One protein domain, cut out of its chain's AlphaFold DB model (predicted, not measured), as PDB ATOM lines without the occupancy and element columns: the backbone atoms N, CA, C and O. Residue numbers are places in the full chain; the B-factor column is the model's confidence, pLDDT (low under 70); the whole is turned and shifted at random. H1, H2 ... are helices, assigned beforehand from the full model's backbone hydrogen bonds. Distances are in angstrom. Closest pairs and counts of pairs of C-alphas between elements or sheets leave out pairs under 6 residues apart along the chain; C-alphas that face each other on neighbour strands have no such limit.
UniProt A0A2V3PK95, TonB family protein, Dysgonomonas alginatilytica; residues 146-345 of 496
ATOM      1  N   LEU A 146     -13.588  45.974  -8.454       48.81
ATOM      2  CA  LEU A 146     -13.563  44.517  -8.622       48.81
ATOM      3  C   LEU A 146     -13.101  44.139 -10.034       48.81
ATOM      4  O   LEU A 146     -12.249  43.269 -10.176       48.81
ATOM      5  N   LEU A 147     -13.599  44.826 -11.065       51.16
ATOM      6  CA  LEU A 147     -13.243  44.564 -12.463       51.16
ATOM      7  C   LEU A 147     -11.753  44.797 -12.725       51.16
ATOM      8  O   LEU A 147     -11.120  43.958 -13.355       51.16
ATOM      9  N   VAL A 148     -11.166  45.858 -12.159       46.38
ATOM     10  CA  VAL A 148      -9.718  46.123 -12.267       46.38
ATOM     11  C   VAL A 148      -8.884  44.992 -11.653       46.38
ATOM     12  O   VAL A 148      -7.831  44.641 -12.176       46.38
ATOM     13  N   LYS A 149      -9.333  44.401 -10.539       44.53
ATOM     14  CA  LYS A 149      -8.642  43.267  -9.904       44.53
ATOM     15  C   LYS A 149      -8.840  41.959 -10.677       44.53
ATOM     16  O   LYS A 149      -7.894  41.193 -10.812       44.53
ATOM     17  N   ALA A 150     -10.037  41.727 -11.215       52.78
ATOM     18  CA  ALA A 150     -10.325  40.564 -12.053       52.78
ATOM     19  C   ALA A 150      -9.525  40.559 -13.363       52.78
ATOM     20  O   ALA A 150      -9.096  39.494 -13.803       52.78
ATOM     21  N   ASP A 151      -9.303  41.733 -13.957       54.38
ATOM     22  CA  ASP A 151      -8.512  41.901 -15.181       54.38
ATOM     23  C   ASP A 151      -7.023  41.578 -14.964       54.38
ATOM     24  O   ASP A 151      -6.345  41.068 -15.848       54.38
ATOM     25  N   ARG A 152      -6.531  41.739 -13.728       54.38
ATOM     26  CA  ARG A 152      -5.182  41.309 -13.311       54.38
ATOM     27  C   ARG A 152      -5.060  39.800 -13.059       54.38
ATOM     28  O   ARG A 152      -4.023  39.353 -12.579       54.38
ATOM     29  N   GLY A 153      -6.102  39.019 -13.349       64.38
ATOM     30  CA  GLY A 153      -6.075  37.561 -13.239       64.38
ATOM     31  C   GLY A 153      -6.374  36.998 -11.846       64.38
ATOM     32  O   GLY A 153      -6.140  35.815 -11.617       64.38
ATOM     33  N   ASP A 154      -6.904  37.792 -10.908       80.06
ATOM     34  CA  ASP A 154      -7.319  37.265  -9.600       80.06
ATOM     35  C   ASP A 154      -8.562  36.372  -9.753       80.06
ATOM     36  O   ASP A 154      -9.699  36.843  -9.851       80.06
ATOM     37  N   GLY A 155      -8.339  35.056  -9.764       83.69
ATOM     38  CA  GLY A 155      -9.390  34.060  -9.948       83.69
ATOM     39  C   GLY A 155     -10.501  34.123  -8.894       83.69
ATOM     40  O   GLY A 155     -11.658  33.848  -9.220       83.69
ATOM     41  N   ILE A 156     -10.199  34.491  -7.645       87.62
ATOM     42  CA  ILE A 156     -11.213  34.582  -6.582       87.62
ATOM     43  C   ILE A 156     -12.136  35.764  -6.859       87.62
ATOM     44  O   ILE A 156     -13.361  35.630  -6.786       87.62
ATOM     45  N   VAL A 157     -11.561  36.901  -7.254       76.94
ATOM     46  CA  VAL A 157     -12.332  38.085  -7.646       76.94
ATOM     47  C   VAL A 157     -13.163  37.811  -8.901       76.94
ATOM     48  O   VAL A 157     -14.334  38.185  -8.951       76.94
ATOM     49  N   GLN A 158     -12.619  37.091  -9.883       82.31
ATOM     50  CA  GLN A 158     -13.371  36.665 -11.070       82.31
ATOM     51  C   GLN A 158     -14.600  35.818 -10.698       82.31
ATOM     52  O   GLN A 158     -15.690  36.060 -11.216       82.31
ATOM     53  N   ASN A 159     -14.467  34.886  -9.744       88.62
ATOM     54  CA  ASN A 159     -15.604  34.106  -9.239       88.62
ATOM     55  C   ASN A 159     -16.645  34.988  -8.528       88.62
ATOM     56  O   ASN A 159     -17.845  34.787  -8.690       88.62
ATOM     57  N   GLN A 160     -16.211  35.990  -7.757       85.38
ATOM     58  CA  GLN A 160     -17.121  36.927  -7.087       85.38
ATOM     59  C   GLN A 160     -17.898  37.796  -8.082       85.38
ATOM     60  O   GLN A 160     -19.098  38.003  -7.914       85.38
ATOM     61  N   ILE A 161     -17.241  38.284  -9.137       78.31
ATOM     62  CA  ILE A 161     -17.906  39.037 -10.208       78.31
ATOM     63  C   ILE A 161     -18.906  38.147 -10.942       78.31
ATOM     64  O   ILE A 161     -20.028  38.576 -11.211       78.31
ATOM     65  N   ALA A 162     -18.530  36.899 -11.218       85.56
ATOM     66  CA  ALA A 162     -19.430  35.931 -11.820       85.56
ATOM     67  C   ALA A 162     -20.689  35.715 -10.966       85.56
ATOM     68  O   ALA A 162     -21.791  35.763 -11.505       85.56
ATOM     69  N   LEU A 163     -20.546  35.571  -9.641       87.75
ATOM     70  CA  LEU A 163     -21.680  35.469  -8.713       87.75
ATOM     71  C   LEU A 163     -22.563  36.721  -8.732       87.75
ATOM     72  O   LEU A 163     -23.784  36.599  -8.765       87.75
ATOM     73  N   LYS A 164     -21.971  37.919  -8.793       79.19
ATOM     74  CA  LYS A 164     -22.739  39.167  -8.904       79.19
ATOM     75  C   LYS A 164     -23.579  39.213 -10.178       79.19
ATOM     76  O   LYS A 164     -24.760  39.531 -10.103       79.19
ATOM     77  N   TYR A 165     -23.018  38.823 -11.325       80.06
ATOM     78  CA  TYR A 165     -23.797  38.684 -12.562       80.06
ATOM     79  C   TYR A 165     -24.807  37.532 -12.506       80.06
ATOM     80  O   TYR A 165     -25.878  37.641 -13.092       80.06
ATOM     81  N   TYR A 166     -24.495  36.435 -11.817       86.19
ATOM     82  CA  TYR A 166     -25.390  35.287 -11.686       86.19
ATOM     83  C   TYR A 166     -26.627  35.619 -10.838       86.19
ATOM     84  O   TYR A 166     -27.731  35.208 -11.189       86.19
ATOM     85  N   ASN A 167     -26.463  36.385  -9.759       81.00
ATOM     86  CA  ASN A 167     -27.544  36.762  -8.843       81.00
ATOM     87  C   ASN A 167     -28.243  38.075  -9.223       81.00
ATOM     88  O   ASN A 167     -29.403  38.265  -8.878       81.00
ATOM     89  N   GLY A 168     -27.556  38.969  -9.940       74.94
ATOM     90  CA  GLY A 168     -28.008  40.347 -10.133       74.94
ATOM     91  C   GLY A 168     -27.631  41.290  -8.975       74.94
ATOM     92  O   GLY A 168     -28.303  42.294  -8.739       74.94
ATOM     93  N   ASP A 169     -26.563  40.983  -8.230       72.19
ATOM     94  CA  ASP A 169     -26.190  41.690  -6.996       72.19
ATOM     95  C   ASP A 169     -25.399  42.977  -7.287       72.19
ATOM     96  O   ASP A 169     -24.160  42.990  -7.340       72.19
ATOM     97  N   GLY A 170     -26.125  44.084  -7.452       57.19
ATOM     98  CA  GLY A 170     -25.552  45.398  -7.772       57.19
ATOM     99  C   GLY A 170     -25.203  45.580  -9.253       57.19
ATOM    100  O   GLY A 170     -24.615  46.594  -9.620       57.19
ATOM    101  N   VAL A 171     -25.568  44.614 -10.099       63.81
ATOM    102  CA  VAL A 171     -25.549  44.691 -11.568       63.81
ATOM    103  C   VAL A 171     -26.743  43.928 -12.134       63.81
ATOM    104  O   VAL A 171     -27.204  43.000 -11.477       63.81
ATOM    105  N   PRO A 172     -27.239  44.247 -13.343       62.75
ATOM    106  CA  PRO A 172     -28.260  43.429 -13.985       62.75
ATOM    107  C   PRO A 172     -27.810  41.968 -14.094       62.75
ATOM    108  O   PRO A 172     -26.675  41.687 -14.494       62.75
ATOM    109  N   GLN A 173     -28.704  41.043 -13.742       81.06
ATOM    110  CA  GLN A 173     -28.431  39.617 -13.857       81.06
ATOM    111  C   GLN A 173     -28.103  39.263 -15.311       81.06
ATOM    112  O   GLN A 173     -28.824  39.624 -16.241       81.06
ATOM    113  N   ASN A 174     -27.004  38.542 -15.508       78.62
ATOM    114  CA  ASN A 174     -26.555  38.111 -16.820       78.62
ATOM    115  C   ASN A 174     -25.787  36.791 -16.709       78.62
ATOM    116  O   ASN A 174     -24.587  36.758 -16.429       78.62
ATOM    117  N   TYR A 175     -26.478  35.685 -16.979       74.19
ATOM    118  CA  TYR A 175     -25.871  34.357 -16.923       74.19
ATOM    119  C   TYR A 175     -24.765  34.146 -17.970       74.19
ATOM    120  O   TYR A 175     -23.821  33.407 -17.708       74.19
ATOM    121  N   GLY A 176     -24.822  34.814 -19.127       80.31
ATOM    122  CA  GLY A 176     -23.756  34.728 -20.131       80.31
ATOM    123  C   GLY A 176     -22.434  35.315 -19.623       80.31
ATOM    124  O   GLY A 176     -21.384  34.679 -19.727       80.31
ATOM    125  N   LEU A 177     -22.492  36.498 -19.001       78.88
ATOM    126  CA  LEU A 177     -21.329  37.127 -18.365       78.88
ATOM    127  C   LEU A 177     -20.863  36.354 -17.130       78.88
ATOM    128  O   LEU A 177     -19.657  36.182 -16.953       78.88
ATOM    129  N   ALA A 178     -21.788  35.838 -16.316       83.44
ATOM    130  CA  ALA A 178     -21.445  34.979 -15.186       83.44
ATOM    131  C   ALA A 178     -20.652  33.746 -15.640       83.44
ATOM    132  O   ALA A 178     -19.578  33.473 -15.110       83.44
ATOM    133  N   LEU A 179     -21.120  33.050 -16.684       86.19
ATOM    134  CA  LEU A 179     -20.427  31.883 -17.228       86.19
ATOM    135  C   LEU A 179     -19.032  32.230 -17.748       86.19
ATOM    136  O   LEU A 179     -18.086  31.480 -17.505       86.19
ATOM    137  N   LYS A 180     -18.893  33.357 -18.459       87.56
ATOM    138  CA  LYS A 180     -17.590  33.837 -18.935       87.56
ATOM    139  C   LYS A 180     -16.624  34.012 -17.759       87.56
ATOM    140  O   LYS A 180     -15.535  33.448 -17.785       87.56
ATOM    141  N   TRP A 181     -17.038  34.728 -16.715       82.69
ATOM    142  CA  TRP A 181     -16.191  34.996 -15.552       82.69
ATOM    143  C   TRP A 181     -15.902  33.754 -14.700       82.69
ATOM    144  O   TRP A 181     -14.771  33.592 -14.246       82.69
ATOM    145  N   PHE A 182     -16.857  32.833 -14.539       94.12
ATOM    146  CA  PHE A 182     -16.583  31.546 -13.893       94.12
ATOM    147  C   PHE A 182     -15.558  30.723 -14.682       94.12
ATOM    148  O   PHE A 182     -14.672  30.122 -14.080       94.12
ATOM    149  N   LYS A 183     -15.614  30.727 -16.022       92.94
ATOM    150  CA  LYS A 183     -14.600  30.053 -16.848       92.94
ATOM    151  C   LYS A 183     -13.216  30.683 -16.693       92.94
ATOM    152  O   LYS A 183     -12.250  29.935 -16.589       92.94
ATOM    153  N   GLU A 184     -13.108  32.012 -16.642       87.19
ATOM    154  CA  GLU A 184     -11.825  32.680 -16.352       87.19
ATOM    155  C   GLU A 184     -11.304  32.318 -14.953       87.19
ATOM    156  O   GLU A 184     -10.150  31.924 -14.802       87.19
ATOM    157  N   SER A 185     -12.178  32.316 -13.944       93.06
ATOM    158  CA  SER A 185     -11.819  31.889 -12.587       93.06
ATOM    159  C   SER A 185     -11.323  30.437 -12.540       93.06
ATOM    160  O   SER A 185     -10.320  30.127 -11.892       93.06
ATOM    161  N   ALA A 186     -11.967  29.544 -13.296       95.00
ATOM    162  CA  ALA A 186     -11.558  28.150 -13.400       95.00
ATOM    163  C   ALA A 186     -10.221  27.973 -14.144       95.00
ATOM    164  O   ALA A 186      -9.443  27.089 -13.787       95.00
ATOM    165  N   LYS A 187      -9.891  28.826 -15.131       94.50
ATOM    166  CA  LYS A 187      -8.541  28.852 -15.736       94.50
ATOM    167  C   LYS A 187      -7.470  29.200 -14.699       94.50
ATOM    168  O   LYS A 187      -6.385  28.629 -14.734       94.50
ATOM    169  N   ASN A 188      -7.817  30.049 -13.733       89.00
ATOM    170  CA  ASN A 188      -6.994  30.366 -12.563       89.00
ATOM    171  C   ASN A 188      -7.062  29.299 -11.451       89.00
ATOM    172  O   ASN A 188      -6.614  29.542 -10.332       89.00
ATOM    173  N   LYS A 189      -7.584  28.100 -11.755       94.06
ATOM    174  CA  LYS A 189      -7.623  26.918 -10.876       94.06
ATOM    175  C   LYS A 189      -8.378  27.130  -9.563       94.06
ATOM    176  O   LYS A 189      -8.128  26.420  -8.592       94.06
ATOM    177  N   VAL A 190      -9.316  28.075  -9.525       95.12
ATOM    178  CA  VAL A 190     -10.202  28.256  -8.372       95.12
ATOM    179  C   VAL A 190     -11.176  27.077  -8.305       95.12
ATOM    180  O   VAL A 190     -12.003  26.946  -9.212       95.12
ATOM    181  N   PRO A 191     -11.135  26.232  -7.254       94.62
ATOM    182  CA  PRO A 191     -11.888  24.979  -7.239       94.62
ATOM    183  C   PRO A 191     -13.396  25.187  -7.445       94.62
ATOM    184  O   PRO A 191     -13.987  24.606  -8.354       94.62
ATOM    185  N   VAL A 192     -14.009  26.096  -6.674       95.50
ATOM    186  CA  VAL A 192     -15.462  26.369  -6.720       95.50
ATOM    187  C   VAL A 192     -15.957  26.826  -8.099       95.50
ATOM    188  O   VAL A 192     -17.120  26.627  -8.445       95.50
ATOM    189  N   ALA A 193     -15.078  27.393  -8.930       96.38
ATOM    190  CA  ALA A 193     -15.446  27.817 -10.271       96.38
ATOM    191  C   ALA A 193     -15.747  26.622 -11.191       96.38
ATOM    192  O   ALA A 193     -16.657  26.716 -12.013       96.38
ATOM    193  N   PHE A 194     -15.062  25.479 -11.027       98.00
ATOM    194  CA  PHE A 194     -15.369  24.261 -11.788       98.00
ATOM    195  C   PHE A 194     -16.797  23.780 -11.511       98.00
ATOM    196  O   PHE A 194     -17.549  23.509 -12.450       98.00
ATOM    197  N   TYR A 195     -17.197  23.776 -10.237       97.75
ATOM    198  CA  TYR A 195     -18.565  23.474  -9.825       97.75
ATOM    199  C   TYR A 195     -19.580  24.446 -10.413       97.75
ATOM    200  O   TYR A 195     -20.592  24.010 -10.965       97.75
ATOM    201  N   ASN A 196     -19.309  25.750 -10.335       97.81
ATOM    202  CA  ASN A 196     -20.218  26.772 -10.849       97.81
ATOM    203  C   ASN A 196     -20.415  26.631 -12.365       97.81
ATOM    204  O   ASN A 196     -21.549  26.663 -12.841       97.81
ATOM    205  N   VAL A 197     -19.345  26.392 -13.132       98.06
ATOM    206  CA  VAL A 197     -19.467  26.156 -14.579       98.06
ATOM    207  C   VAL A 197     -20.242  24.867 -14.864       98.06
ATOM    208  O   VAL A 197     -21.174  24.893 -15.669       98.06
ATOM    209  N   GLY A 198     -19.903  23.756 -14.203       97.94
ATOM    210  CA  GLY A 198     -20.598  22.478 -14.395       97.94
ATOM    211  C   GLY A 198     -22.092  22.579 -14.086       97.94
ATOM    212  O   GLY A 198     -22.928  22.148 -14.875       97.94
ATOM    213  N   SER A 199     -22.431  23.267 -13.001       97.88
ATOM    214  CA  SER A 199     -23.795  23.595 -12.584       97.88
ATOM    215  C   SER A 199     -24.582  24.383 -13.632       97.88
ATOM    216  O   SER A 199     -25.739  24.072 -13.915       97.88
ATOM    217  N   MET A 200     -23.961  25.385 -14.258       97.88
ATOM    218  CA  MET A 200     -24.621  26.174 -15.303       97.88
ATOM    219  C   MET A 200     -24.969  25.332 -16.532       97.88
ATOM    220  O   MET A 200     -26.047  25.518 -17.094       97.88
ATOM    221  N   TYR A 201     -24.116  24.375 -16.912       97.75
ATOM    222  CA  TYR A 201     -24.424  23.408 -17.971       97.75
ATOM    223  C   TYR A 201     -25.446  22.354 -17.535       97.75
ATOM    224  O   TYR A 201     -26.293  21.966 -18.335       97.75
ATOM    225  N   LEU A 202     -25.420  21.925 -16.270       97.06
ATOM    226  CA  LEU A 202     -26.373  20.951 -15.738       97.06
ATOM    227  C   LEU A 202     -27.810  21.496 -15.742       97.06
ATOM    228  O   LEU A 202     -28.734  20.787 -16.134       97.06
ATOM    229  N   TRP A 203     -27.992  22.761 -15.346       95.19
ATOM    230  CA  TRP A 203     -29.309  23.406 -15.227       95.19
ATOM    231  C   TRP A 203     -29.654  24.376 -16.361       95.19
ATOM    232  O   TRP A 203     -30.715  24.996 -16.329       95.19
ATOM    233  N   GLY A 204     -28.775  24.535 -17.353       93.56
ATOM    234  CA  GLY A 204     -29.019  25.395 -18.513       93.56
ATOM    235  C   GLY A 204     -29.121  26.886 -18.174       93.56
ATOM    236  O   GLY A 204     -29.957  27.608 -18.717       93.56
ATOM    237  N   LYS A 205     -28.302  27.378 -17.239       88.69
ATOM    238  CA  LYS A 205     -28.281  28.800 -16.858       88.69
ATOM    239  C   LYS A 205     -27.380  29.579 -17.811       88.69
ATOM    240  O   LYS A 205     -26.162  29.470 -17.738       88.69
ATOM    241  N   GLY A 206     -27.973  30.361 -18.715       80.88
ATOM    242  CA  GLY A 206     -27.235  31.142 -19.723       80.88
ATOM    243  C   GLY A 206     -26.624  30.317 -20.860       80.88
ATOM    244  O   GLY A 206     -25.942  30.876 -21.713       80.88
ATOM    245  N   VAL A 207     -26.871  29.007 -20.876       90.38
ATOM    246  CA  VAL A 207     -26.471  28.044 -21.909       90.38
ATOM    247  C   VAL A 207     -27.548  26.976 -22.046       90.38
ATOM    248  O   VAL A 207     -28.353  26.792 -21.139       90.38
ATOM    249  N   ARG A 208     -27.558  26.241 -23.162       94.25
ATOM    250  CA  ARG A 208     -28.371  25.023 -23.261       94.25
ATOM    251  C   ARG A 208     -27.862  23.986 -22.257       94.25
ATOM    252  O   ARG A 208     -26.656  23.895 -22.029       94.25
ATOM    253  N   THR A 209     -28.776  23.208 -21.689       94.62
ATOM    254  CA  THR A 209     -28.424  22.063 -20.848       94.62
ATOM    255  C   THR A 209     -27.525  21.088 -21.606       94.62
ATOM    256  O   THR A 209     -27.784  20.754 -22.764       94.62
ATOM    257  N   ASP A 210     -26.460  20.643 -20.945       96.75
ATOM    258  CA  ASP A 210     -25.523  19.657 -21.477       96.75
ATOM    259  C   ASP A 210     -24.861  18.902 -20.317       96.75
ATOM    260  O   ASP A 210     -23.932  19.392 -19.664       96.75
ATOM    261  N   LYS A 211     -25.376  17.703 -20.024       95.38
ATOM    262  CA  LYS A 211     -24.887  16.875 -18.916       95.38
ATOM    263  C   LYS A 211     -23.462  16.365 -19.162       95.38
ATOM    264  O   LYS A 211     -22.715  16.208 -18.198       95.38
ATOM    265  N   ALA A 212     -23.065  16.151 -20.418       97.06
ATOM    266  CA  ALA A 212     -21.731  15.671 -20.760       97.06
ATOM    267  C   ALA A 212     -20.675  16.752 -20.492       97.06
ATOM    268  O   ALA A 212     -19.646  16.472 -19.872       97.06
ATOM    269  N   ILE A 213     -20.952  18.003 -20.878       97.06
ATOM    270  CA  ILE A 213     -20.093  19.141 -20.529       97.06
ATOM    271  C   ILE A 213     -20.089  19.356 -19.011       97.06
ATOM    272  O   ILE A 213     -19.018  19.536 -18.432       97.06
ATOM    273  N   ALA A 214     -21.249  19.296 -18.349       98.00
ATOM    274  CA  ALA A 214     -21.327  19.423 -16.893       98.00
ATOM    275  C   ALA A 214     -20.436  18.394 -16.182       98.00
ATOM    276  O   ALA A 214     -19.628  18.771 -15.332       98.00
ATOM    277  N   ARG A 215     -20.504  17.120 -16.595       98.00
ATOM    278  CA  ARG A 215     -19.640  16.049 -16.085       98.00
ATOM    279  C   ARG A 215     -18.163  16.391 -16.237       98.00
ATOM    280  O   ARG A 215     -17.436  16.305 -15.256       98.00
ATOM    281  N   GLN A 216     -17.722  16.818 -17.422       98.06
ATOM    282  CA  GLN A 216     -16.314  17.179 -17.651       98.06
ATOM    283  C   GLN A 216     -15.844  18.305 -16.719       98.06
ATOM    284  O   GLN A 216     -14.695  18.319 -16.278       98.06
ATOM    285  N   TRP A 217     -16.711  19.272 -16.412       98.25
ATOM    286  CA  TRP A 217     -16.399  20.322 -15.442       98.25
ATOM    287  C   TRP A 217     -16.348  19.794 -14.009       98.25
ATOM    288  O   TRP A 217     -15.441  20.170 -13.270       98.25
ATOM    289  N   PHE A 218     -17.242  18.883 -13.630       98.31
ATOM    290  CA  PHE A 218     -17.192  18.245 -12.315       98.31
ATOM    291  C   PHE A 218     -15.972  17.328 -12.145       98.31
ATOM    292  O   PHE A 218     -15.367  17.317 -11.077       98.31
ATOM    293  N   GLU A 219     -15.541  16.624 -13.192       98.00
ATOM    294  CA  GLU A 219     -14.289  15.854 -13.197       98.00
ATOM    295  C   GLU A 219     -13.078  16.767 -12.961       98.00
ATOM    296  O   GLU A 219     -12.219  16.454 -12.139       98.00
ATOM    297  N   LYS A 220     -13.039  17.946 -13.600       98.00
ATOM    298  CA  LYS A 220     -12.013  18.964 -13.310       98.00
ATOM    299  C   LYS A 220     -12.085  19.452 -11.861       98.00
ATOM    300  O   LYS A 220     -11.046  19.634 -11.239       98.00
ATOM    301  N   GLY A 221     -13.285  19.636 -11.313       97.44
ATOM    302  CA  GLY A 221     -13.471  20.002  -9.909       97.44
ATOM    303  C   GLY A 221     -12.979  18.932  -8.925       97.44
ATOM    304  O   GLY A 221     -12.320  19.280  -7.948       97.44
ATOM    305  N   ASP A 222     -13.213  17.639  -9.199       97.00
ATOM    306  CA  ASP A 222     -12.689  16.530  -8.374       97.00
ATOM    307  C   ASP A 222     -11.155  16.534  -8.330       97.00
ATOM    308  O   ASP A 222     -10.581  16.383  -7.252       97.00
ATOM    309  N   LEU A 223     -10.484  16.808  -9.458       96.88
ATOM    310  CA  LEU A 223      -9.018  16.951  -9.503       96.88
ATOM    311  C   LEU A 223      -8.489  18.065  -8.584       96.88
ATOM    312  O   LEU A 223      -7.328  18.034  -8.180       96.88
ATOM    313  N   HIS A 224      -9.338  19.034  -8.241       94.25
ATOM    314  CA  HIS A 224      -9.030  20.152  -7.354       94.25
ATOM    315  C   HIS A 224      -9.719  20.046  -5.980       94.25
ATOM    316  O   HIS A 224      -9.789  21.041  -5.259       94.25
ATOM    317  N   ASN A 225     -10.186  18.851  -5.593       94.19
ATOM    318  CA  ASN A 225     -10.843  18.564  -4.310       94.19
ATOM    319  C   ASN A 225     -12.074  19.438  -4.020       94.19
ATOM    320  O   ASN A 225     -12.363  19.768  -2.870       94.19
ATOM    321  N   GLU A 226     -12.809  19.837  -5.057       96.62
ATOM    322  CA  GLU A 226     -14.000  20.654  -4.874       96.62
ATOM    323  C   GLU A 226     -15.220  19.777  -4.537       96.62
ATOM    324  O   GLU A 226     -15.643  18.914  -5.313       96.62
ATOM    325  N   GLY A 227     -15.778  19.993  -3.341       96.25
ATOM    326  CA  GLY A 227     -16.812  19.136  -2.766       96.25
ATOM    327  C   GLY A 227     -18.142  19.138  -3.530       96.25
ATOM    328  O   GLY A 227     -18.802  18.100  -3.590       96.25
ATOM    329  N   GLY A 228     -18.561  20.253  -4.134       95.44
ATOM    330  CA  GLY A 228     -19.780  20.320  -4.950       95.44
ATOM    331  C   GLY A 228     -19.696  19.460  -6.215       95.44
ATOM    332  O   GLY A 228     -20.603  18.695  -6.527       95.44
ATOM    333  N   SER A 229     -18.567  19.510  -6.903       97.75
ATOM    334  CA  SER A 229     -18.244  18.780  -8.124       97.75
ATOM    335  C   SER A 229     -18.180  17.290  -7.848       97.75
ATOM    336  O   SER A 229     -18.807  16.506  -8.556       97.75
ATOM    337  N   GLN A 230     -17.504  16.901  -6.766       98.50
ATOM    338  CA  GLN A 230     -17.470  15.515  -6.304       98.50
ATOM    339  C   GLN A 230     -18.873  14.977  -6.014       98.50
ATOM    340  O   GLN A 230     -19.187  13.855  -6.405       98.50
ATOM    341  N   TYR A 231     -19.734  15.784  -5.386       98.31
ATOM    342  CA  TYR A 231     -21.122  15.411  -5.117       98.31
ATOM    343  C   TYR A 231     -21.913  15.174  -6.405       98.31
ATOM    344  O   TYR A 231     -22.529  14.122  -6.563       98.31
ATOM    345  N   TYR A 232     -21.883  16.111  -7.355       98.19
ATOM    346  CA  TYR A 232     -22.643  15.947  -8.597       98.19
ATOM    347  C   TYR A 232     -22.086  14.832  -9.483       98.19
ATOM    348  O   TYR A 232     -22.864  14.097 -10.091       98.19
ATOM    349  N   LEU A 233     -20.766  14.626  -9.492       97.88
ATOM    350  CA  LEU A 233     -20.159  13.483 -10.167       97.88
ATOM    351  C   LEU A 233     -20.593  12.159  -9.517       97.88
ATOM    352  O   LEU A 233     -20.915  11.204 -10.222       97.88
ATOM    353  N   ALA A 234     -20.681  12.104  -8.184       98.12
ATOM    354  CA  ALA A 234     -21.206  10.943  -7.469       98.12
ATOM    355  C   ALA A 234     -22.665  10.647  -7.841       98.12
ATOM    356  O   ALA A 234     -23.006   9.494  -8.102       98.12
ATOM    357  N   ILE A 235     -23.515  11.676  -7.929       97.62
ATOM    358  CA  ILE A 235     -24.912  11.545  -8.371       97.62
ATOM    359  C   ILE A 235     -24.985  10.991  -9.801       97.62
ATOM    360  O   ILE A 235     -25.765  10.074 -10.057       97.62
ATOM    361  N   MET A 236     -24.131  11.471 -10.711       97.31
ATOM    362  CA  MET A 236     -24.065  10.955 -12.084       97.31
ATOM    363  C   MET A 236     -23.708   9.463 -12.116       97.31
ATOM    364  O   MET A 236     -24.414   8.687 -12.756       97.31
ATOM    365  N   TYR A 237     -22.690   9.026 -11.365       97.88
ATOM    366  CA  TYR A 237     -22.343   7.601 -11.251       97.88
ATOM    367  C   TYR A 237     -23.417   6.770 -10.535       97.88
ATOM    368  O   TYR A 237     -23.616   5.605 -10.878       97.88
ATOM    369  N   LYS A 238     -24.131   7.344  -9.560       96.19
ATOM    370  CA  LYS A 238     -25.238   6.681  -8.853       96.19
ATOM    371  C   LYS A 238     -26.409   6.395  -9.798       96.19
ATOM    372  O   LYS A 238     -26.997   5.315  -9.726       96.19
ATOM    373  N   ASN A 239     -26.727   7.339 -10.681       94.44
ATOM    374  CA  ASN A 239     -27.881   7.257 -11.576       94.44
ATOM    375  C   ASN A 239     -27.553   6.641 -12.943       94.44
ATOM    376  O   ASN A 239     -28.438   6.070 -13.572       94.44
ATOM    377  N   GLY A 240     -26.294   6.712 -13.382       93.94
ATOM    378  CA  GLY A 240     -25.893   6.380 -14.750       93.94
ATOM    379  C   GLY A 240     -26.147   7.515 -15.754       93.94
ATOM    380  O   GLY A 240     -26.410   7.254 -16.923       93.94
ATOM    381  N   ASP A 241     -26.123   8.772 -15.298       90.25
ATOM    382  CA  ASP A 241     -26.288   9.950 -16.159       90.25
ATOM    383  C   ASP A 241     -24.975  10.232 -16.905       90.25
ATOM    384  O   ASP A 241     -23.977  10.587 -16.279       90.25
ATOM    385  N   GLU A 242     -24.962  10.080 -18.234       92.31
ATOM    386  CA  GLU A 242     -23.789  10.232 -19.124       92.31
ATOM    387  C   GLU A 242     -22.632   9.244 -18.875       92.31
ATOM    388  O   GLU A 242     -21.740   9.112 -19.712       92.31
ATOM    389  N   VAL A 243     -22.619   8.541 -17.744       94.00
ATOM    390  CA  VAL A 243     -21.633   7.521 -17.359       94.00
ATOM    391  C   VAL A 243     -22.320   6.188 -17.102       94.00
ATOM    392  O   VAL A 243     -23.498   6.138 -16.763       94.00
ATOM    393  N   LEU A 244     -21.572   5.087 -17.195       94.50
ATOM    394  CA  LEU A 244     -22.076   3.802 -16.719       94.50
ATOM    395  C   LEU A 244     -22.322   3.875 -15.210       94.50
ATOM    396  O   LEU A 244     -21.449   4.294 -14.444       94.50
ATOM    397  N   LYS A 245     -23.518   3.448 -14.791       96.06
ATOM    398  CA  LYS A 245     -23.901   3.398 -13.382       96.06
ATOM    399  C   LYS A 245     -22.878   2.581 -12.589       96.06
ATOM    400  O   LYS A 245     -22.646   1.412 -12.884       96.06
ATOM    401  N   ASN A 246     -22.292   3.196 -11.568       96.62
ATOM    402  CA  ASN A 246     -21.272   2.595 -10.718       96.62
ATOM    403  C   ASN A 246     -21.480   3.036  -9.254       96.62
ATOM    404  O   ASN A 246     -20.962   4.077  -8.837       96.62
ATOM    405  N   PRO A 247     -22.247   2.263  -8.460       92.81
ATOM    406  CA  PRO A 247     -22.551   2.601  -7.069       92.81
ATOM    407  C   PRO A 247     -21.311   2.695  -6.172       92.81
ATOM    408  O   PRO A 247     -21.258   3.545  -5.286       92.81
ATOM    409  N   GLN A 248     -20.296   1.861  -6.404       94.06
ATOM    410  CA  GLN A 248     -19.035   1.891  -5.663       94.06
ATOM    411  C   GLN A 248     -18.297   3.202  -5.930       94.06
ATOM    412  O   GLN A 248     -17.909   3.889  -4.985       94.06
ATOM    413  N   LYS A 249     -18.195   3.605  -7.202       95.62
ATOM    414  CA  LYS A 249     -17.564   4.877  -7.558       95.62
ATOM    415  C   LYS A 249     -18.333   6.076  -7.012       95.62
ATOM    416  O   LYS A 249     -17.722   7.023  -6.521       95.62
ATOM    417  N   ALA A 250     -19.664   6.017  -7.043       97.44
ATOM    418  CA  ALA A 250     -20.509   7.028  -6.421       97.44
ATOM    419  C   ALA A 250     -20.232   7.141  -4.915       97.44
ATOM    420  O   ALA A 250     -20.020   8.244  -4.419       97.44
ATOM    421  N   LYS A 251     -20.149   6.014  -4.194       96.88
ATOM    422  CA  LYS A 251     -19.822   5.995  -2.759       96.88
ATOM    423  C   LYS A 251     -18.461   6.637  -2.472       96.88
ATOM    424  O   LYS A 251     -18.366   7.457  -1.564       96.88
ATOM    425  N   GLU A 252     -17.425   6.303  -3.244       97.31
ATOM    426  CA  GLU A 252     -16.095   6.923  -3.117       97.31
ATOM    427  C   GLU A 252     -16.153   8.445  -3.287       97.31
ATOM    428  O   GLU A 252     -15.581   9.191  -2.492       97.31
ATOM    429  N   LEU A 253     -16.854   8.918  -4.318       98.00
ATOM    430  CA  LEU A 253     -16.975  10.342  -4.613       98.00
ATOM    431  C   LEU A 253     -17.810  11.081  -3.561       98.00
ATOM    432  O   LEU A 253     -17.431  12.181  -3.160       98.00
ATOM    433  N   PHE A 254     -18.885  10.477  -3.047       98.12
ATOM    434  CA  PHE A 254     -19.619  11.053  -1.922       98.12
ATOM    435  C   PHE A 254     -18.752  11.137  -0.661       98.12
ATOM    436  O   PHE A 254     -18.810  12.147   0.034       98.12
ATOM    437  N   LEU A 255     -17.914  10.133  -0.370       96.06
ATOM    438  CA  LEU A 255     -16.979  10.190   0.762       96.06
ATOM    439  C   LEU A 255     -15.996  11.353   0.619       96.06
ATOM    440  O   LEU A 255     -15.845  12.132   1.558       96.06
ATOM    441  N   LYS A 256     -15.383  11.516  -0.560       97.06
ATOM    442  CA  LYS A 256     -14.512  12.668  -0.838       97.06
ATOM    443  C   LYS A 256     -15.257  13.991  -0.650       97.06
ATOM    444  O   LYS A 256     -14.781  14.874   0.057       97.06
ATOM    445  N   SER A 257     -16.452  14.095  -1.227       97.06
ATOM    446  CA  SER A 257     -17.292  15.290  -1.154       97.06
ATOM    447  C   SER A 257     -17.645  15.666   0.290       97.06
ATOM    448  O   SER A 257     -17.552  16.832   0.675       97.06
ATOM    449  N   ALA A 258     -17.988  14.670   1.109       93.06
ATOM    450  CA  ALA A 258     -18.321  14.847   2.516       93.06
ATOM    451  C   ALA A 258     -17.111  15.311   3.348       93.06
ATOM    452  O   ALA A 258     -17.249  16.188   4.202       93.06
ATOM    453  N   VAL A 259     -15.916  14.768   3.077       93.00
ATOM    454  CA  VAL A 259     -14.652  15.227   3.688       93.00
ATOM    455  C   VAL A 259     -14.345  16.672   3.292       93.00
ATOM    456  O   VAL A 259     -13.905  17.454   4.130       93.00
ATOM    457  N   ASN A 260     -14.665  17.057   2.056       88.12
ATOM    458  CA  ASN A 260     -14.502  18.420   1.545       88.12
ATOM    459  C   ASN A 260     -15.670  19.362   1.911       88.12
ATOM    460  O   ASN A 260     -15.870  20.390   1.265       88.12
ATOM    461  N   GLY A 261     -16.439  19.034   2.956       81.88
ATOM    462  CA  GLY A 261     -17.412  19.939   3.575       81.88
ATOM    463  C   GLY A 261     -18.816  19.933   2.965       81.88
ATOM    464  O   GLY A 261     -19.633  20.777   3.332       81.88
ATOM    465  N   ASN A 262     -19.144  19.005   2.060       87.50
ATOM    466  CA  ASN A 262     -20.492  18.920   1.496       87.50
ATOM    467  C   ASN A 262     -21.438  18.093   2.390       87.50
ATOM    468  O   ASN A 262     -21.427  16.861   2.370       87.50
ATOM    469  N   GLY A 263     -22.311  18.770   3.143       88.31
ATOM    470  CA  GLY A 263     -23.300  18.124   4.016       88.31
ATOM    471  C   GLY A 263     -24.322  17.238   3.285       88.31
ATOM    472  O   GLY A 263     -24.756  16.223   3.833       88.31
ATOM    473  N   ASN A 264     -24.663  17.547   2.028       91.50
ATOM    474  CA  ASN A 264     -25.578  16.714   1.239       91.50
ATOM    475  C   ASN A 264     -24.950  15.358   0.892       91.50
ATOM    476  O   ASN A 264     -25.657  14.355   0.806       91.50
ATOM    477  N   ALA A 265     -23.622  15.295   0.760       95.88
ATOM    478  CA  ALA A 265     -22.925  14.039   0.522       95.88
ATOM    479  C   ALA A 265     -23.036  13.079   1.719       95.88
ATOM    480  O   ALA A 265     -23.211  11.878   1.520       95.88
ATOM    481  N   TYR A 266     -23.025  13.592   2.958       95.69
ATOM    482  CA  TYR A 266     -23.290  12.772   4.146       95.69
ATOM    483  C   TYR A 266     -24.701  12.178   4.140       95.69
ATOM    484  O   TYR A 266     -24.866  11.014   4.500       95.69
ATOM    485  N   TYR A 267     -25.704  12.937   3.693       95.62
ATOM    486  CA  TYR A 267     -27.075  12.433   3.587       95.62
ATOM    487  C   TYR A 267     -27.184  11.287   2.570       95.62
ATOM    488  O   TYR A 267     -27.733  10.229   2.877       95.62
ATOM    489  N   GLU A 268     -26.595  11.453   1.385       97.00
ATOM    490  CA  GLU A 268     -26.587  10.410   0.353       97.00
ATOM    491  C   GLU A 268     -25.823   9.154   0.794       97.00
ATOM    492  O   GLU A 268     -26.305   8.035   0.611       97.00
ATOM    493  N   LEU A 269     -24.675   9.318   1.461       96.56
ATOM    494  CA  LEU A 269     -23.945   8.198   2.059       96.56
ATOM    495  C   LEU A 269     -24.783   7.463   3.095       96.56
ATOM    496  O   LEU A 269     -24.799   6.233   3.100       96.56
ATOM    497  N   ALA A 270     -25.491   8.194   3.952       96.50
ATOM    498  CA  ALA A 270     -26.344   7.598   4.965       96.50
ATOM    499  C   ALA A 270     -27.456   6.744   4.341       96.50
ATOM    500  O   ALA A 270     -27.690   5.620   4.789       96.50
ATOM    501  N   LEU A 271     -28.079   7.219   3.256       95.69
ATOM    502  CA  LEU A 271     -29.053   6.439   2.492       95.69
ATOM    503  C   LEU A 271     -28.429   5.175   1.887       95.69
ATOM    504  O   LEU A 271     -29.023   4.102   1.983       95.69
ATOM    505  N   MET A 272     -27.222   5.269   1.321       95.44
ATOM    506  CA  MET A 272     -26.510   4.104   0.780       95.44
ATOM    507  C   MET A 272     -26.157   3.083   1.872       95.44
ATOM    508  O   MET A 272     -26.323   1.881   1.672       95.44
ATOM    509  N   TYR A 273     -25.699   3.538   3.039       96.12
ATOM    510  CA  TYR A 273     -25.427   2.671   4.186       96.12
ATOM    511  C   TYR A 273     -26.705   2.006   4.701       96.12
ATOM    512  O   TYR A 273     -26.721   0.795   4.918       96.12
ATOM    513  N   LYS A 274     -27.800   2.764   4.816       95.12
ATOM    514  CA  LYS A 274     -29.112   2.259   5.238       95.12
ATOM    515  C   LYS A 274     -29.643   1.191   4.275       95.12
ATOM    516  O   LYS A 274     -30.117   0.158   4.735       95.12
ATOM    517  N   GLN A 275     -29.511   1.397   2.961       93.81
ATOM    518  CA  GLN A 275     -29.894   0.416   1.934       93.81
ATOM    519  C   GLN A 275     -29.098  -0.890   2.036       93.81
ATOM    520  O   GLN A 275     -29.661  -1.964   1.850       93.81
ATOM    521  N   ASN A 276     -27.814  -0.807   2.391       93.19
ATOM    522  CA  ASN A 276     -26.945  -1.970   2.593       93.19
ATOM    523  C   ASN A 276     -27.003  -2.534   4.026       93.19
ATOM    524  O   ASN A 276     -26.131  -3.307   4.416       93.19
ATOM    525  N   ASN A 277     -28.000  -2.137   4.827       94.19
ATOM    526  CA  ASN A 277     -28.180  -2.548   6.223       94.19
ATOM    527  C   ASN A 277     -26.992  -2.216   7.158       94.19
ATOM    528  O   ASN A 277     -26.848  -2.787   8.237       94.19
ATOM    529  N   GLN A 278     -26.150  -1.251   6.783       96.44
ATOM    530  CA  GLN A 278     -25.045  -0.728   7.591       96.44
ATOM    531  C   GLN A 278     -25.566   0.394   8.505       96.44
ATOM    532  O   GLN A 278     -25.249   1.572   8.341       96.44
ATOM    533  N   LEU A 279     -26.454   0.038   9.438       95.62
ATOM    534  CA  LEU A 279     -27.276   1.011  10.169       95.62
ATOM    535  C   LEU A 279     -26.466   1.949  11.077       95.62
ATOM    536  O   LEU A 279     -26.839   3.110  11.220       95.62
ATOM    537  N   THR A 280     -25.356   1.493  11.662       96.75
ATOM    538  CA  THR A 280     -24.486   2.351  12.488       96.75
ATOM    539  C   THR A 280     -23.775   3.411  11.650       96.75
ATOM    540  O   THR A 280     -23.778   4.588  12.008       96.75
ATOM    541  N   ASP A 281     -23.243   3.037  10.484       95.12
ATOM    542  CA  ASP A 281     -22.623   3.991   9.558       95.12
ATOM    543  C   ASP A 281     -23.648   4.991   9.013       95.12
ATOM    544  O   ASP A 281     -23.356   6.184   8.890       95.12
ATOM    545  N   ALA A 282     -24.871   4.522   8.745       96.88
ATOM    546  CA  ALA A 282     -25.981   5.375   8.342       96.88
ATOM    547  C   ALA A 282     -26.331   6.401   9.427       96.88
ATOM    548  O   ALA A 282     -26.419   7.590   9.125       96.88
ATOM    549  N   PHE A 283     -26.466   5.970  10.686       96.88
ATOM    550  CA  PHE A 283     -26.743   6.863  11.814       96.88
ATOM    551  C   PHE A 283     -25.658   7.934  11.967       96.88
ATOM    552  O   PHE A 283     -25.961   9.122  12.096       96.88
ATOM    553  N   ASN A 284     -24.389   7.525  11.887       95.56
ATOM    554  CA  ASN A 284     -23.247   8.429  11.985       95.56
ATOM    555  C   ASN A 284     -23.244   9.459  10.849       95.56
ATOM    556  O   ASN A 284     -22.988  10.641  11.083       95.56
ATOM    557  N   CYS A 285     -23.544   9.035   9.619       95.19
ATOM    558  CA  CYS A 285     -23.606   9.937   8.472       95.19
ATOM    559  C   CYS A 285     -24.797  10.901   8.558       95.19
ATOM    560  O   CYS A 285     -24.596  12.100   8.375       95.19
ATOM    561  N   PHE A 286     -26.001  10.430   8.905       96.44
ATOM    562  CA  PHE A 286     -27.146  11.325   9.106       96.44
ATOM    563  C   PHE A 286     -26.890  12.335  10.231       96.44
ATOM    564  O   PHE A 286     -27.193  13.513  10.067       96.44
ATOM    565  N   SER A 287     -26.270  11.913  11.336       94.44
ATOM    566  CA  SER A 287     -25.927  12.813  12.447       94.44
ATOM    567  C   SER A 287     -25.010  13.956  12.001       94.44
ATOM    568  O   SER A 287     -25.197  15.090  12.428       94.44
ATOM    569  N   LYS A 288     -24.063  13.700  11.085       93.50
ATOM    570  CA  LYS A 288     -23.140  14.727  10.565       93.50
ATOM    571  C   LYS A 288     -23.803  15.790   9.686       93.50
ATOM    572  O   LYS A 288     -23.222  16.856   9.512       93.50
ATOM    573  N   CYS A 289     -24.977  15.521   9.114       93.06
ATOM    574  CA  CYS A 289     -25.721  16.499   8.314       93.06
ATOM    575  C   CYS A 289     -27.033  16.958   8.962       93.06
ATOM    576  O   CYS A 289     -27.738  17.781   8.377       93.06
ATOM    577  N   ALA A 290     -27.345  16.476  10.168       92.62
ATOM    578  CA  ALA A 290     -28.603  16.743  10.855       92.62
ATOM    579  C   ALA A 290     -28.858  18.236  11.075       92.62
ATOM    580  O   ALA A 290     -29.971  18.703  10.862       92.62
ATOM    581  N   ASP A 291     -27.841  19.024  11.421       88.56
ATOM    582  CA  ASP A 291     -28.038  20.458  11.676       88.56
ATOM    583  C   ASP A 291     -28.471  21.247  10.432       88.56
ATOM    584  O   ASP A 291     -29.133  22.274  10.554       88.56
ATOM    585  N   MET A 292     -28.145  20.756   9.232       86.56
ATOM    586  CA  MET A 292     -28.429  21.437   7.964       86.56
ATOM    587  C   MET A 292     -29.520  20.743   7.136       86.56
ATOM    588  O   MET A 292     -29.926  21.273   6.103       86.56
ATOM    589  N   ASN A 293     -29.992  19.559   7.547       92.00
ATOM    590  CA  ASN A 293     -30.926  18.745   6.772       92.00
ATOM    591  C   ASN A 293     -32.061  18.186   7.646       92.00
ATOM    592  O   ASN A 293     -31.878  17.258   8.433       92.00
ATOM    593  N   VAL A 294     -33.267  18.712   7.434       94.69
ATOM    594  CA  VAL A 294     -34.487  18.342   8.171       94.69
ATOM    595  C   VAL A 294     -34.850  16.858   7.989       94.69
ATOM    596  O   VAL A 294     -35.311  16.205   8.925       94.69
ATOM    597  N   ASN A 295     -34.596  16.275   6.814       93.94
ATOM    598  CA  ASN A 295     -34.841  14.849   6.587       93.94
ATOM    599  C   ASN A 295     -33.824  13.976   7.328       93.94
ATOM    600  O   ASN A 295     -34.181  12.901   7.798       93.94
ATOM    601  N   ALA A 296     -32.579  14.433   7.477       95.69
ATOM    602  CA  ALA A 296     -31.596  13.744   8.307       95.69
ATOM    603  C   ALA A 296     -32.018  13.748   9.784       95.69
ATOM    604  O   ALA A 296     -31.926  12.709  10.431       95.69
ATOM    605  N   GLN A 297     -32.549  14.870  10.289       96.69
ATOM    606  CA  GLN A 297     -33.115  14.969  11.646       96.69
ATOM    607  C   GLN A 297     -34.269  13.978  11.850       96.69
ATOM    608  O   GLN A 297     -34.321  13.272  12.855       96.69
ATOM    609  N   TYR A 298     -35.173  13.882  10.874       97.12
ATOM    610  CA  TYR A 298     -36.265  12.912  10.914       97.12
ATOM    611  C   TYR A 298     -35.742  11.468  10.979       97.12
ATOM    612  O   TYR A 298     -36.170  10.682  11.826       97.12
ATOM    613  N   GLU A 299     -34.771  11.135  10.127       97.19
ATOM    614  CA  GLU A 299     -34.193   9.793  10.046       97.19
ATOM    615  C   GLU A 299     -33.464   9.387  11.330       97.19
ATOM    616  O   GLU A 299     -33.727   8.305  11.858       97.19
ATOM    617  N   ILE A 300     -32.614  10.248  11.900       96.62
ATOM    618  CA  ILE A 300     -31.956   9.935  13.182       96.62
ATOM    619  C   ILE A 300     -32.961   9.830  14.325       96.62
ATOM    620  O   ILE A 300     -32.801   8.965  15.181       96.62
ATOM    621  N   GLY A 301     -34.028  10.635  14.315       96.38
ATOM    622  CA  GLY A 301     -35.100  10.540  15.302       96.38
ATOM    623  C   GLY A 301     -35.785   9.170  15.282       96.38
ATOM    624  O   GLY A 301     -35.936   8.530  16.325       96.38
ATOM    625  N   LEU A 302     -36.118   8.664  14.090       97.19
ATOM    626  CA  LEU A 302     -36.657   7.311  13.923       97.19
ATOM    627  C   LEU A 302     -35.643   6.230  14.309       97.19
ATOM    628  O   LEU A 302     -35.999   5.248  14.964       97.19
ATOM    629  N   MET A 303     -34.381   6.388  13.910       97.38
ATOM    630  CA  MET A 303     -33.326   5.427  14.232       97.38
ATOM    631  C   MET A 303     -33.097   5.327  15.744       97.38
ATOM    632  O   MET A 303     -33.029   4.212  16.259       97.38
ATOM    633  N   SER A 304     -33.090   6.450  16.467       97.00
ATOM    634  CA  SER A 304     -33.030   6.486  17.933       97.00
ATOM    635  C   SER A 304     -34.272   5.879  18.587       97.00
ATOM    636  O   SER A 304     -34.143   5.168  19.580       97.00
ATOM    637  N   TYR A 305     -35.471   6.083  18.029       96.25
ATOM    638  CA  TYR A 305     -36.701   5.493  18.576       96.25
ATOM    639  C   TYR A 305     -36.712   3.962  18.479       96.25
ATOM    640  O   TYR A 305     -37.063   3.264  19.431       96.25
ATOM    641  N   TYR A 306     -36.310   3.424  17.325       95.12
ATOM    642  CA  TYR A 306     -36.297   1.979  17.086       95.12
ATOM    643  C   TYR A 306     -35.002   1.291  17.533       95.12
ATOM    644  O   TYR A 306     -34.936   0.065  17.493       95.12
ATOM    645  N   GLY A 307     -33.975   2.043  17.937       93.44
ATOM    646  CA  GLY A 307     -32.654   1.496  18.254       93.44
ATOM    647  C   GLY A 307     -31.928   0.920  17.029       93.44
ATOM    648  O   GLY A 307     -31.246  -0.100  17.117       93.44
ATOM    649  N   LYS A 308     -32.117   1.522  15.849       93.44
ATOM    650  CA  LYS A 308     -31.513   1.067  14.588       93.44
ATOM    651  C   LYS A 308     -30.165   1.741  14.382       93.44
ATOM    652  O   LYS A 308     -30.118   2.913  14.040       93.44
ATOM    653  N   GLY A 309     -29.071   1.000  14.562       87.81
ATOM    654  CA  GLY A 309     -27.712   1.533  14.386       87.81
ATOM    655  C   GLY A 309     -27.227   2.444  15.521       87.81
ATOM    656  O   GLY A 309     -26.105   2.933  15.467       87.81
ATOM    657  N   THR A 310     -28.051   2.636  16.550       93.75
ATOM    658  CA  THR A 310     -27.788   3.403  17.772       93.75
ATOM    659  C   THR A 310     -28.586   2.768  18.920       93.75
ATOM    660  O   THR A 310     -29.613   2.140  18.641       93.75
ATOM    661  N   PRO A 311     -28.174   2.880  20.196       94.50
ATOM    662  CA  PRO A 311     -29.014   2.466  21.315       94.50
ATOM    663  C   PRO A 311     -30.381   3.158  21.286       94.50
ATOM    664  O   PRO A 311     -30.494   4.343  20.970       94.50
ATOM    665  N   LYS A 312     -31.432   2.416  21.642       94.44
ATOM    666  CA  LYS A 312     -32.785   2.970  21.715       94.44
ATOM    667  C   LYS A 312     -32.839   4.112  22.736       94.44
ATOM    668  O   LYS A 312     -32.489   3.919  23.897       94.44
ATOM    669  N   SER A 313     -33.327   5.276  22.316       94.31
ATOM    670  CA  SER A 313     -33.508   6.451  23.171       94.31
ATOM    671  C   SER A 313     -34.710   7.277  22.724       94.31
ATOM    672  O   SER A 313     -34.667   7.980  21.712       94.31
ATOM    673  N   ASN A 314     -35.783   7.237  23.519       91.12
ATOM    674  CA  ASN A 314     -36.980   8.044  23.270       91.12
ATOM    675  C   ASN A 314     -36.714   9.547  23.454       91.12
ATOM    676  O   ASN A 314     -37.353  10.358  22.795       91.12
ATOM    677  N   GLN A 315     -35.751   9.921  24.303       92.31
ATOM    678  CA  GLN A 315     -35.348  11.317  24.500       92.31
ATOM    679  C   GLN A 315     -34.653  11.879  23.254       92.31
ATOM    680  O   GLN A 315     -35.021  12.947  22.769       92.31
ATOM    681  N   GLN A 316     -33.688  11.143  22.688       92.38
ATOM    682  CA  GLN A 316     -33.045  11.554  21.433       92.38
ATOM    683  C   GLN A 316     -34.032  11.539  20.265       92.38
ATOM    684  O   GLN A 316     -34.010  12.450  19.437       92.38
ATOM    685  N   ALA A 317     -34.918  10.539  20.217       95.06
ATOM    686  CA  ALA A 317     -35.990  10.494  19.231       95.06
ATOM    687  C   ALA A 317     -36.872  11.742  19.314       95.06
ATOM    688  O   ALA A 317     -37.076  12.410  18.305       95.06
ATOM    689  N   ALA A 318     -37.335  12.103  20.515       95.00
ATOM    690  CA  ALA A 318     -38.129  13.304  20.724       95.00
ATOM    691  C   ALA A 318     -37.365  14.565  20.291       95.00
ATOM    692  O   ALA A 318     -37.879  15.348  19.498       95.00
ATOM    693  N   TYR A 319     -36.115  14.739  20.719       94.88
ATOM    694  CA  TYR A 319     -35.308  15.901  20.339       94.88
ATOM    695  C   TYR A 319     -35.210  16.090  18.815       94.88
ATOM    696  O   TYR A 319     -35.489  17.174  18.294       94.88
ATOM    697  N   TRP A 320     -34.848  15.033  18.087       95.38
ATOM    698  CA  TRP A 320     -34.618  15.127  16.647       95.38
ATOM    699  C   TRP A 320     -35.903  15.160  15.822       95.38
ATOM    700  O   TRP A 320     -35.985  15.943  14.876       95.38
ATOM    701  N   ILE A 321     -36.931  14.389  16.196       96.81
ATOM    702  CA  ILE A 321     -38.244  14.460  15.537       96.81
ATOM    703  C   ILE A 321     -38.875  15.837  15.750       96.81
ATOM    704  O   ILE A 321     -39.448  16.388  14.811       96.81
ATOM    705  N   ARG A 322     -38.722  16.436  16.937       95.00
ATOM    706  CA  ARG A 322     -39.176  17.806  17.199       95.00
ATOM    707  C   ARG A 322     -38.473  18.811  16.298       95.00
ATOM    708  O   ARG A 322     -39.157  19.585  15.637       95.00
ATOM    709  N   LYS A 323     -37.136  18.774  16.229       95.12
ATOM    710  CA  LYS A 323     -36.361  19.636  15.321       95.12
ATOM    711  C   LYS A 323     -36.813  19.477  13.869       95.12
ATOM    712  O   LYS A 323     -37.024  20.475  13.187       95.12
ATOM    713  N   ALA A 324     -37.033  18.241  13.420       95.88
ATOM    714  CA  ALA A 324     -37.504  17.970  12.066       95.88
ATOM    715  C   ALA A 324     -38.907  18.550  11.813       95.88
ATOM    716  O   ALA A 324     -39.162  19.147  10.768       95.88
ATOM    717  N   TYR A 325     -39.812  18.403  12.782       93.12
ATOM    718  CA  TYR A 325     -41.153  18.983  12.740       93.12
ATOM    719  C   TYR A 325     -41.112  20.518  12.703       93.12
ATOM    720  O   TYR A 325     -41.742  21.121  11.835       93.12
ATOM    721  N   GLU A 326     -40.345  21.152  13.593       92.75
ATOM    722  CA  GLU A 326     -40.155  22.609  13.635       92.75
ATOM    723  C   GLU A 326     -39.479  23.131  12.354       92.75
ATOM    724  O   GLU A 326     -39.785  24.229  11.894       92.75
ATOM    725  N   GLY A 327     -38.632  22.310  11.725       90.75
ATOM    726  CA  GLY A 327     -38.045  22.539  10.404       90.75
ATOM    727  C   GLY A 327     -38.996  22.305   9.220       90.75
ATOM    728  O   GLY A 327     -38.568  22.421   8.074       90.75
ATOM    729  N   GLY A 328     -40.270  21.979   9.464       91.19
ATOM    730  CA  GLY A 328     -41.314  21.863   8.440       91.19
ATOM    731  C   GLY A 328     -41.553  20.455   7.884       91.19
ATOM    732  O   GLY A 328     -42.330  20.307   6.938       91.19
ATOM    733  N   ASN A 329     -40.943  19.405   8.443       92.94
ATOM    734  CA  ASN A 329     -41.220  18.032   8.014       92.94
ATOM    735  C   ASN A 329     -42.583  17.557   8.553       92.94
ATOM    736  O   ASN A 329     -42.798  17.396   9.757       92.94
ATOM    737  N   THR A 330     -43.530  17.327   7.644       92.25
ATOM    738  CA  THR A 330     -44.910  16.953   7.994       92.25
ATOM    739  C   THR A 330     -45.032  15.516   8.498       92.25
ATOM    740  O   THR A 330     -45.889  15.239   9.337       92.25
ATOM    741  N   ASP A 331     -44.166  14.607   8.054       93.81
ATOM    742  CA  ASP A 331     -44.134  13.231   8.551       93.81
ATOM    743  C   ASP A 331     -43.529  13.163   9.955       93.81
ATOM    744  O   ASP A 331     -44.017  12.408  10.796       93.81
ATOM    745  N   ALA A 332     -42.554  14.024  10.259       94.25
ATOM    746  CA  ALA A 332     -42.046  14.214  11.613       94.25
ATOM    747  C   ALA A 332     -43.162  14.635  12.573       94.25
ATOM    748  O   ALA A 332     -43.243  14.097  13.672       94.25
ATOM    749  N   LYS A 333     -44.079  15.511  12.140       92.88
ATOM    750  CA  LYS A 333     -45.256  15.887  12.938       92.88
ATOM    751  C   LYS A 333     -46.164  14.689  13.239       92.88
ATOM    752  O   LYS A 333     -46.539  14.479  14.387       92.88
ATOM    753  N   LYS A 334     -46.491  13.878  12.226       94.25
ATOM    754  CA  LYS A 334     -47.324  12.674  12.419       94.25
ATOM    755  C   LYS A 334     -46.663  11.689  13.383       94.25
ATOM    756  O   LYS A 334     -47.338  11.109  14.222       94.25
ATOM    757  N   VAL A 335     -45.347  11.510  13.266       94.62
ATOM    758  CA  VAL A 335     -44.558  10.636  14.148       94.62
ATOM    759  C   VAL A 335     -44.485  11.198  15.567       94.62
ATOM    760  O   VAL A 335     -44.622  10.442  16.523       94.62
ATOM    761  N   TRP A 336     -44.313  12.512  15.713       94.00
ATOM    762  CA  TRP A 336     -44.316  13.208  16.998       94.00
ATOM    763  C   TRP A 336     -45.601  12.952  17.786       94.00
ATOM    764  O   TRP A 336     -45.548  12.574  18.957       94.00
ATOM    765  N   GLU A 337     -46.745  13.130  17.123       92.25
ATOM    766  CA  GLU A 337     -48.072  12.943  17.708       92.25
ATOM    767  C   GLU A 337     -48.377  11.451  17.909       92.25
ATOM    768  O   GLU A 337     -48.735  11.036  19.009       92.25
ATOM    769  N   GLY A 338     -48.172  10.627  16.877       92.75
ATOM    770  CA  GLY A 338     -48.540   9.209  16.878       92.75
ATOM    771  C   GLY A 338     -47.705   8.326  17.805       92.75
ATOM    772  O   GLY A 338     -48.204   7.308  18.274       92.75
ATOM    773  N   LEU A 339     -46.454   8.700  18.092       93.31
ATOM    774  CA  LEU A 339     -45.602   8.008  19.068       93.31
ATOM    775  C   LEU A 339     -45.572   8.711  20.435       93.31
ATOM    776  O   LEU A 339     -44.780   8.328  21.294       93.31
ATOM    777  N   GLU A 340     -46.399   9.747  20.618       93.94
ATOM    778  CA  GLU A 340     -46.497  10.550  21.842       93.94
ATOM    779  C   GLU A 340     -45.132  11.056  22.346       93.94
ATOM    780  O   GLU A 340     -44.846  11.069  23.546       93.94
ATOM    781  N   LEU A 341     -44.259  11.476  21.421       90.69
ATOM    782  CA  LEU A 341     -42.872  11.838  21.740       90.69
ATOM    783  C   LEU A 341     -42.761  13.077  22.637       90.69
ATOM    784  O   LEU A 341     -41.747  13.245  23.314       90.69
ATOM    785  N   TRP A 342     -43.820  13.887  22.714       88.44
ATOM    786  CA  TRP A 342     -43.952  15.002  23.654       88.44
ATOM    787  C   TRP A 342     -43.773  14.574  25.121       88.44
ATOM    788  O   TRP A 342     -43.248  15.350  25.908       88.44
ATOM    789  N   LYS A 343     -44.088  13.318  25.484       90.50
ATOM    790  CA  LYS A 343     -43.858  12.767  26.837       90.50
ATOM    791  C   LYS A 343     -42.375  12.659  27.204       90.50
ATOM    792  O   LYS A 343     -42.024  12.623  28.379       90.50
ATOM    793  N   TYR A 344     -41.512  12.550  26.195       86.31
ATOM    794  CA  TYR A 344     -40.064  12.368  26.340       86.31
ATOM    795  C   TYR A 344     -39.276  13.614  25.942       86.31
ATOM    796  O   TYR A 344     -38.056  13.663  26.117       86.31
ATOM    797  N   ALA A 345     -39.968  14.614  25.406       78.62
ATOM    798  CA  ALA A 345     -39.446  15.947  25.233       78.62
ATOM    799  C   ALA A 345     -39.406  16.585  26.617       78.62
ATOM    800  O   ALA A 345     -40.446  16.871  27.199       78.62
TER     801      ALA A 345
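This is residues 146 to 345 of the 496 residues of the protein "TonB family protein" of Dysgonomonas alginatilytica (UniProt A0A2V3PK95). The chain is wound into an arched solenoid, a row of helices that go back and forth, with H1 at one end and H12 at the other. Each helix packs mainly on the one before and the one after it in the chain, and H4 also meets H6 where the row passes H5. The printed part has 200 residues with twelve named helices, H1 to H12 in order along the chain, and no named strand; the class is all helix, with 143 residues in the helices. The whole is loose, with a radius of gyration of the C-alphas of 20.3 A, and elongated, with spans of 62 by 40 by 26 A.

Nine helices share the greatest length in residues, 13 each. H4, residues 191 to 203, measures 19.2 A from first to last C-alpha and begins at C-alpha 191 at (-11.888, 24.979, -7.239). H8, residues 263 to 275, measures 19.0 A, and H10, residues 294 to 306, 18.7 A. H5, residues 211 to 223, and H6, residues 227 to 239, measure 18.5 A each. H2, residues 155 to 167, and H7, residues 247 to 259, measure 18.4 A each. H3, residues 175 to 187, measures 18.2 A, and H11, residues 314 to 326, 17.7 A. The shorter ones are H9, residues 279 to 289, 15.7 A; H12, residues 330 to 338, 12.3 A; and H1, residues 146 to 151, 8.7 A. H1 begins at C-alpha 146 at (-13.563, 44.517, -8.622), and H12 ends at C-alpha 338 at (-48.540, 9.209, 16.878).

H4 and H6 are the hub, touching three other helices each. They touch each other at a steep tilt of 40 degrees, the same way; H6 does so with residues 228 to 229 alone, and the closest C-alphas are those of Tyr 195 and Ser 229, 5.0 A apart. H5 touches both: it forms a hairpin with H4, a shallow tilt of 14 degrees with Gly 198 and Ala 214 closest at 4.0 A between C-alphas, and stands at a steep tilt of 49 degrees to H6, opposite ways, where the C-alphas of Phe 218 and Ser 229 are closest at 4.4 A. H2, H3, H4, H6, H7 and H8 form a bundle, a group of helices running roughly side by side. Within it, H2 and H3 are a hairpin, with the C-alphas of Ala 162 and Ala 178 closest at 4.0 A. H6 and H7 are another, at a shallow tilt of 17 degrees, with the C-alphas of Ala 234 and Ala 250 closest at 4.1 A. H7 and H8 stand at 38 degrees, only just steep. Further along, H8 and H9 form a hairpin with the C-alphas of Ala 270 and Ala 282 closest at 4.1 A, and H10 and H11 one with those of Gly 301 and Ala 317 closest at 4.0 A. H12 touches H11, where the C-alphas of Tyr 325 and Ala 332 are closest at 5.0 A. H1 touches H2 at a steep tilt of 54 degrees, and H2 does so with residues 157 to 161 alone. H5 and H7 are apart, but only just, 8.4 A at the closest. Of the 12 touching pairs with a tilt, 6 are at a shallow tilt, part aligned and part crossed packing. Every O i to N i+4 pair is within hydrogen-bond range in H1, H2, H3, H5, H6, H7, H8, H10, H11 and H12; H4 has 8 of 9 and H9 6 of 7.

The two C-alphas farthest apart, those of Arg 152 and Lys 343, are 62.6 A apart. The printed part has no cut, and no link is long. The mean pLDDT of the printed part is 90.7; residues 146 to 153 and 170 to 172 are under 70, and H1 has a mean of 50.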